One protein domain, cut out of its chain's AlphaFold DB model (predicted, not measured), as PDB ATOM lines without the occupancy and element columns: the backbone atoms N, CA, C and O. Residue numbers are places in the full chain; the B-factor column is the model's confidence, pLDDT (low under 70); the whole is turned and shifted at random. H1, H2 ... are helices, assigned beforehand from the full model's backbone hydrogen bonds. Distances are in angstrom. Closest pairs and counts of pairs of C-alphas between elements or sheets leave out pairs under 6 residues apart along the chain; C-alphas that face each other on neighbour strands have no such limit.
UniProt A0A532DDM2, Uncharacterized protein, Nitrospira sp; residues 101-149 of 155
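This is residues 101 to 149 of the 155 residues of an uncharacterized protein of Nitrospira sp (UniProt A0A532DDM2). Picture one long, nearly straight helix, H1, with a short hook at its far end: after H1 the chain turns through residues 140 to 143 and folds back beside the helix's last turns, where it holds the tiny helix H2. Residues 101 to 130 of H1 stick out free and make most of the length. The printed part has 49 residues with two named helices, H1 then H2, and no named strand; its class is all helix. It is extended, a rod spanning 58 by 19 by 6 A, with a radius of gyration of the C-alphas of 18.1 A.

Look first at H1, residues 101 to 139; 34 of its 35 O i to N i+4 pairs are within hydrogen-bond range. A tight link of 4 residues leads to H2, residues 144 to 147, which is too short for such a pair. H1 and H2 are apart.

Find C-alpha 101 at (-11.435, 2.978, -13.763); from there H1 runs 57.4 A to C-alpha 139 at (-9.629, 14.239, 42.494). H2 ends at C-alpha 147, (-18.010, 6.327, 37.307).

The C-alphas farthest apart, those of Tyr 101 and Gly 140, are 57.8 A apart. The printed part has no cut, and no printed residue is under 70 in pLDDT.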
ATOM      1  N   TYR A 101     -12.136   1.707 -13.981       71.38
ATOM      2  CA  TYR A 101     -11.435   2.978 -13.763       71.38
ATOM      3  C   TYR A 101     -12.138   3.889 -12.733       71.38
ATOM      4  O   TYR A 101     -11.495   4.198 -11.730       71.38
ATOM      5  N   PRO A 102     -13.433   4.259 -12.882       80.44
ATOM      6  CA  PRO A 102     -14.131   5.056 -11.866       80.44
ATOM      7  C   PRO A 102     -14.191   4.349 -10.500       80.44
ATOM      8  O   PRO A 102     -13.920   4.970  -9.473       80.44
ATOM      9  N   LEU A 103     -14.426   3.030 -10.492       83.19
ATOM     10  CA  LEU A 103     -14.454   2.219  -9.268       83.19
ATOM     11  C   LEU A 103     -13.109   2.216  -8.516       83.19
ATOM     12  O   LEU A 103     -13.094   2.154  -7.288       83.19
ATOM     13  N   ARG A 104     -11.971   2.307  -9.226       81.62
ATOM     14  CA  ARG A 104     -10.648   2.479  -8.600       81.62
ATOM     15  C   ARG A 104     -10.506   3.856  -7.962       81.62
ATOM     16  O   ARG A 104     -10.125   3.928  -6.799       81.62
ATOM     17  N   THR A 105     -10.853   4.928  -8.679       85.00
ATOM     18  CA  THR A 105     -10.748   6.292  -8.132       85.00
ATOM     19  C   THR A 105     -11.604   6.490  -6.880       85.00
ATOM     20  O   THR A 105     -11.145   7.123  -5.936       85.00
ATOM     21  N   GLU A 106     -12.795   5.886  -6.836       90.06
ATOM     22  CA  GLU A 106     -13.692   5.897  -5.673       90.06
ATOM     23  C   GLU A 106     -13.169   5.039  -4.505       90.06
ATOM     24  O   GLU A 106     -13.210   5.452  -3.348       90.06
ATOM     25  N   ASN A 107     -12.578   3.871  -4.785       94.06
ATOM     26  CA  ASN A 107     -11.898   3.087  -3.748       94.06
ATOM     27  C   ASN A 107     -10.736   3.872  -3.115       94.06
ATOM     28  O   ASN A 107     -10.548   3.832  -1.898       94.06
ATOM     29  N   ASP A 108      -9.963   4.600  -3.922       93.75
ATOM     30  CA  ASP A 108      -8.796   5.340  -3.448       93.75
ATOM     31  C   ASP A 108      -9.152   6.644  -2.708       93.75
ATOM     32  O   ASP A 108      -8.345   7.104  -1.897       93.75
ATOM     33  N   THR A 109     -10.343   7.230  -2.908       94.69
ATOM     34  CA  THR A 109     -10.867   8.293  -2.026       94.69
ATOM     35  C   THR A 109     -11.371   7.713  -0.705       94.69
ATOM     36  O   THR A 109     -10.879   8.116   0.352       94.69
ATOM     37  N   LEU A 110     -12.238   6.695  -0.742       95.62
ATOM     38  CA  LEU A 110     -12.803   6.052   0.455       95.62
ATOM     39  C   LEU A 110     -11.719   5.487   1.393       95.62
ATOM     40  O   LEU A 110     -11.848   5.544   2.619       95.62
ATOM     41  N   ARG A 111     -10.607   4.984   0.844       96.19
ATOM     42  CA  ARG A 111      -9.436   4.535   1.623       96.19
ATOM     43  C   ARG A 111      -8.736   5.681   2.357       96.19
ATOM     44  O   ARG A 111      -8.382   5.521   3.526       96.19
ATOM     45  N   LYS A 112      -8.560   6.840   1.710       97.00
ATOM     46  CA  LYS A 112      -7.956   8.038   2.328       97.00
ATOM     47  C   LYS A 112      -8.841   8.594   3.441       97.00
ATOM     48  O   LYS A 112      -8.334   8.979   4.494       97.00
ATOM     49  N   GLU A 113     -10.157   8.581   3.247       96.06
ATOM     50  CA  GLU A 113     -11.120   9.024   4.258       96.06
ATOM     51  C   GLU A 113     -11.133   8.099   5.478       96.06
ATOM     52  O   GLU A 113     -10.989   8.582   6.601       96.06
ATOM     53  N   ASN A 114     -11.164   6.777   5.287       97.75
ATOM     54  CA  ASN A 114     -11.043   5.813   6.388       97.75
ATOM     55  C   ASN A 114      -9.707   5.941   7.149       97.75
ATOM     56  O   ASN A 114      -9.682   5.880   8.384       97.75
ATOM     57  N   ALA A 115      -8.592   6.183   6.452       97.38
ATOM     58  CA  ALA A 115      -7.301   6.451   7.094       97.38
ATOM     59  C   ALA A 115      -7.329   7.744   7.939       97.38
ATOM     60  O   ALA A 115      -6.856   7.758   9.080       97.38
ATOM     61  N   ARG A 116      -7.947   8.818   7.426       97.69
ATOM     62  CA  ARG A 116      -8.122  10.095   8.141       97.69
ATOM     63  C   ARG A 116      -9.028   9.949   9.369       97.69
ATOM     64  O   ARG A 116      -8.664  10.407  10.452       97.69
ATOM     65  N   LEU A 117     -10.181   9.296   9.219       97.88
ATOM     66  CA  LEU A 117     -11.163   9.095  10.288       97.88
ATOM     67  C   LEU A 117     -10.614   8.197  11.401       97.88
ATOM     68  O   LEU A 117     -10.686   8.571  12.570       97.88
ATOM     69  N   SER A 118      -9.986   7.069  11.057       97.31
ATOM     70  CA  SER A 118      -9.367   6.182  12.053       97.31
ATOM     71  C   SER A 118      -8.207   6.850  12.800       97.31
ATOM     72  O   SER A 118      -8.021   6.592  13.988       97.31
ATOM     73  N   THR A 119      -7.463   7.756  12.157       97.88
ATOM     74  CA  THR A 119      -6.432   8.571  12.824       97.88
ATOM     75  C   THR A 119      -7.051   9.592  13.784       97.88
ATOM     76  O   THR A 119      -6.613   9.683  14.931       97.88
ATOM     77  N   ARG A 120      -8.117  10.299  13.374       97.81
ATOM     78  CA  ARG A 120      -8.854  11.235  14.247       97.81
ATOM     79  C   ARG A 120      -9.454  10.528  15.467       97.81
ATOM     80  O   ARG A 120      -9.345  11.044  16.574       97.81
ATOM     81  N   LEU A 121     -10.033   9.342  15.278       98.12
ATOM     82  CA  LEU A 121     -10.597   8.521  16.353       98.12
ATOM     83  C   LEU A 121      -9.504   8.037  17.321       98.12
ATOM     84  O   LEU A 121      -9.654   8.176  18.533       98.12
ATOM     85  N   LYS A 122      -8.367   7.546  16.806       98.06
ATOM     86  CA  LYS A 122      -7.201   7.178  17.632       98.06
ATOM     87  C   LYS A 122      -6.671   8.350  18.457       98.06
ATOM     88  O   LYS A 122      -6.206   8.116  19.569       98.06
ATOM     89  N   GLN A 123      -6.720   9.576  17.932       97.81
ATOM     90  CA  GLN A 123      -6.313  10.758  18.687       97.81
ATOM     91  C   GLN A 123      -7.336  11.094  19.779       97.81
ATOM     92  O   GLN A 123      -6.960  11.087  20.943       97.81
ATOM     93  N   ALA A 124      -8.627  11.199  19.449       97.94
ATOM     94  CA  ALA A 124      -9.680  11.467  20.436       97.94
ATOM     95  C   ALA A 124      -9.696  10.454  21.604       97.94
ATOM     96  O   ALA A 124      -9.889  10.841  22.754       97.94
ATOM     97  N   LEU A 125      -9.425   9.166  21.345       97.12
ATOM     98  CA  LEU A 125      -9.274   8.152  22.401       97.12
ATOM     99  C   LEU A 125      -8.016   8.348  23.269       97.12
ATOM    100  O   LEU A 125      -8.025   7.999  24.449       97.12
ATOM    101  N   ARG A 126      -6.919   8.883  22.715       97.44
ATOM    102  CA  ARG A 126      -5.722   9.247  23.495       97.44
ATOM    103  C   ARG A 126      -5.989  10.467  24.364       97.44
ATOM    104  O   ARG A 126      -5.584  10.444  25.523       97.44
ATOM    105  N   ASP A 127      -6.679  11.461  23.813       96.75
ATOM    106  CA  ASP A 127      -7.036  12.710  24.485       96.75
ATOM    107  C   ASP A 127      -7.974  12.416  25.667       96.75
ATOM    108  O   ASP A 127      -7.618  12.694  26.810       96.75
ATOM    109  N   LYS A 128      -9.073  11.680  25.441       95.25
ATOM    110  CA  LYS A 128      -9.982  11.217  26.508       95.25
ATOM    111  C   LYS A 128      -9.286  10.376  27.583       95.25
ATOM    112  O   LYS A 128      -9.558  10.533  28.769       95.25
ATOM    113  N   ARG A 129      -8.335   9.514  27.206       94.31
ATOM    114  CA  ARG A 129      -7.522   8.746  28.171       94.31
ATOM    115  C   ARG A 129      -6.550   9.633  28.966       94.31
ATOM    116  O   ARG A 129      -6.153   9.260  30.069       94.31
ATOM    117  N   PHE A 130      -6.129  10.771  28.418       96.56
ATOM    118  CA  PHE A 130      -5.302  11.751  29.119       96.56
ATOM    119  C   PHE A 130      -6.145  12.599  30.080       96.56
ATOM    120  O   PHE A 130      -5.780  12.682  31.252       96.56
ATOM    121  N   GLU A 131      -7.305  13.105  29.636       93.38
ATOM    122  CA  GLU A 131      -8.323  13.745  30.491       93.38
ATOM    123  C   GLU A 131      -8.640  12.874  31.715       93.38
ATOM    124  O   GLU A 131      -8.517  13.321  32.854       93.38
ATOM    125  N   HIS A 132      -8.959  11.596  31.482       94.06
ATOM    126  CA  HIS A 132      -9.298  10.623  32.522       94.06
ATOM    127  C   HIS A 132      -8.172  10.425  33.542       94.06
ATOM    128  O   HIS A 132      -8.412  10.488  34.748       94.06
ATOM    129  N   LYS A 133      -6.923  10.281  33.079       94.25
ATOM    130  CA  LYS A 133      -5.755  10.183  33.966       94.25
ATOM    131  C   LYS A 133      -5.506  11.459  34.770       94.25
ATOM    132  O   LYS A 133      -5.175  11.359  35.949       94.25
ATOM    133  N   GLN A 134      -5.655  12.637  34.162       95.06
ATOM    134  CA  GLN A 134      -5.520  13.910  34.876       95.06
ATOM    135  C   GLN A 134      -6.637  14.110  35.907       95.06
ATOM    136  O   GLN A 134      -6.378  14.638  36.986       95.06
ATOM    137  N   TYR A 135      -7.857  13.656  35.606       95.38
ATOM    138  CA  TYR A 135      -8.990  13.716  36.524       95.38
ATOM    139  C   TYR A 135      -8.747  12.853  37.772       95.38
ATOM    140  O   TYR A 135      -8.792  13.383  38.882       95.38
ATOM    141  N   ILE A 136      -8.379  11.575  37.596       94.75
ATOM    142  CA  ILE A 136      -8.026  10.678  38.713       94.75
ATOM    143  C   ILE A 136      -6.886  11.281  39.546       94.75
ATOM    144  O   ILE A 136      -6.989  11.363  40.767       94.75
ATOM    145  N   ALA A 137      -5.818  11.761  38.898       94.75
ATOM    146  CA  ALA A 137      -4.662  12.335  39.588       94.75
ATOM    147  C   ALA A 137      -4.975  13.629  40.368       94.75
ATOM    148  O   ALA A 137      -4.217  13.982  41.270       94.75
ATOM    149  N   LYS A 138      -6.063  14.337  40.033       95.56
ATOM    150  CA  LYS A 138      -6.487  15.570  40.713       95.56
ATOM    151  C   LYS A 138      -7.524  15.333  41.816       95.56
ATOM    152  O   LYS A 138      -7.486  16.038  42.820       95.56
ATOM    153  N   TYR A 139      -8.460  14.404  41.618       94.56
ATOM    154  CA  TYR A 139      -9.629  14.239  42.494       94.56
ATOM    155  C   TYR A 139      -9.672  12.903  43.252       94.56
ATOM    156  O   TYR A 139     -10.484  12.760  44.159       94.56
ATOM    157  N   GLY A 140      -8.836  11.922  42.896       92.62
ATOM    158  CA  GLY A 140      -8.843  10.579  43.495       92.62
ATOM    159  C   GLY A 140     -10.010   9.679  43.061       92.62
ATOM    160  O   GLY A 140     -10.029   8.503  43.412       92.62
ATOM    161  N   GLU A 141     -10.954  10.203  42.275       89.31
ATOM    162  CA  GLU A 141     -12.137   9.497  41.774       89.31
ATOM    163  C   GLU A 141     -12.107   9.355  40.240       89.31
ATOM    164  O   GLU A 141     -11.463  10.137  39.536       89.31
ATOM    165  N   ASP A 142     -12.843   8.376  39.709       88.69
ATOM    166  CA  ASP A 142     -13.065   8.221  38.267       88.69
ATOM    167  C   ASP A 142     -13.912   9.358  37.669       88.69
ATOM    168  O   ASP A 142     -14.778   9.937  38.333       88.69
ATOM    169  N   MET A 143     -13.710   9.643  36.374       85.75
ATOM    170  CA  MET A 143     -14.498  10.656  35.658       85.75
ATOM    171  C   MET A 143     -16.005  10.356  35.728       85.75
ATOM    172  O   MET A 143     -16.405   9.208  35.517       85.75
ATOM    173  N   PRO A 144     -16.872  11.372  35.916       87.31
ATOM    174  CA  PRO A 144     -18.318  11.176  36.060       87.31
ATOM    175  C   PRO A 144     -18.988  10.564  34.817       87.31
ATOM    176  O   PRO A 144     -20.021   9.914  34.953       87.31
ATOM    177  N   GLU A 145     -18.378  10.708  33.632       85.94
ATOM    178  CA  GLU A 145     -18.780  10.031  32.383       85.94
ATOM    179  C   GLU A 145     -18.726   8.489  32.494       85.94
ATOM    180  O   GLU A 145     -19.484   7.800  31.816       85.94
ATOM    181  N   ILE A 146     -17.840   7.948  33.342       86.88
ATOM    182  CA  ILE A 146     -17.521   6.510  33.442       86.88
ATOM    183  C   ILE A 146     -17.890   5.938  34.823       86.88
ATOM    184  O   ILE A 146     -18.345   4.803  34.908       86.88
ATOM    185  N   ARG A 147     -17.769   6.725  35.902       86.31
ATOM    186  CA  ARG A 147     -18.010   6.327  37.307       86.31
ATOM    187  C   ARG A 147     -19.331   5.586  37.547       86.31
ATOM    188  O   ARG A 147     -19.383   4.683  38.372       86.31
ATOM    189  N   ASN A 148     -20.392   5.985  36.845       86.31
ATOM    190  CA  ASN A 148     -21.732   5.399  36.963       86.31
ATOM    191  C   ASN A 148     -22.106   4.515  35.756       86.31
ATOM    192  O   ASN A 148     -23.281   4.180  35.576       86.31
ATOM    193  N   TRP A 149     -21.135   4.164  34.905       87.50
ATOM    194  CA  TRP A 149     -21.360   3.313  33.742       87.50
ATOM    195  C   TRP A 149     -21.745   1.902  34.180       87.50
ATOM    196  O   TRP A 149     -21.078   1.264  34.994       87.50
TER     197      TRP A 149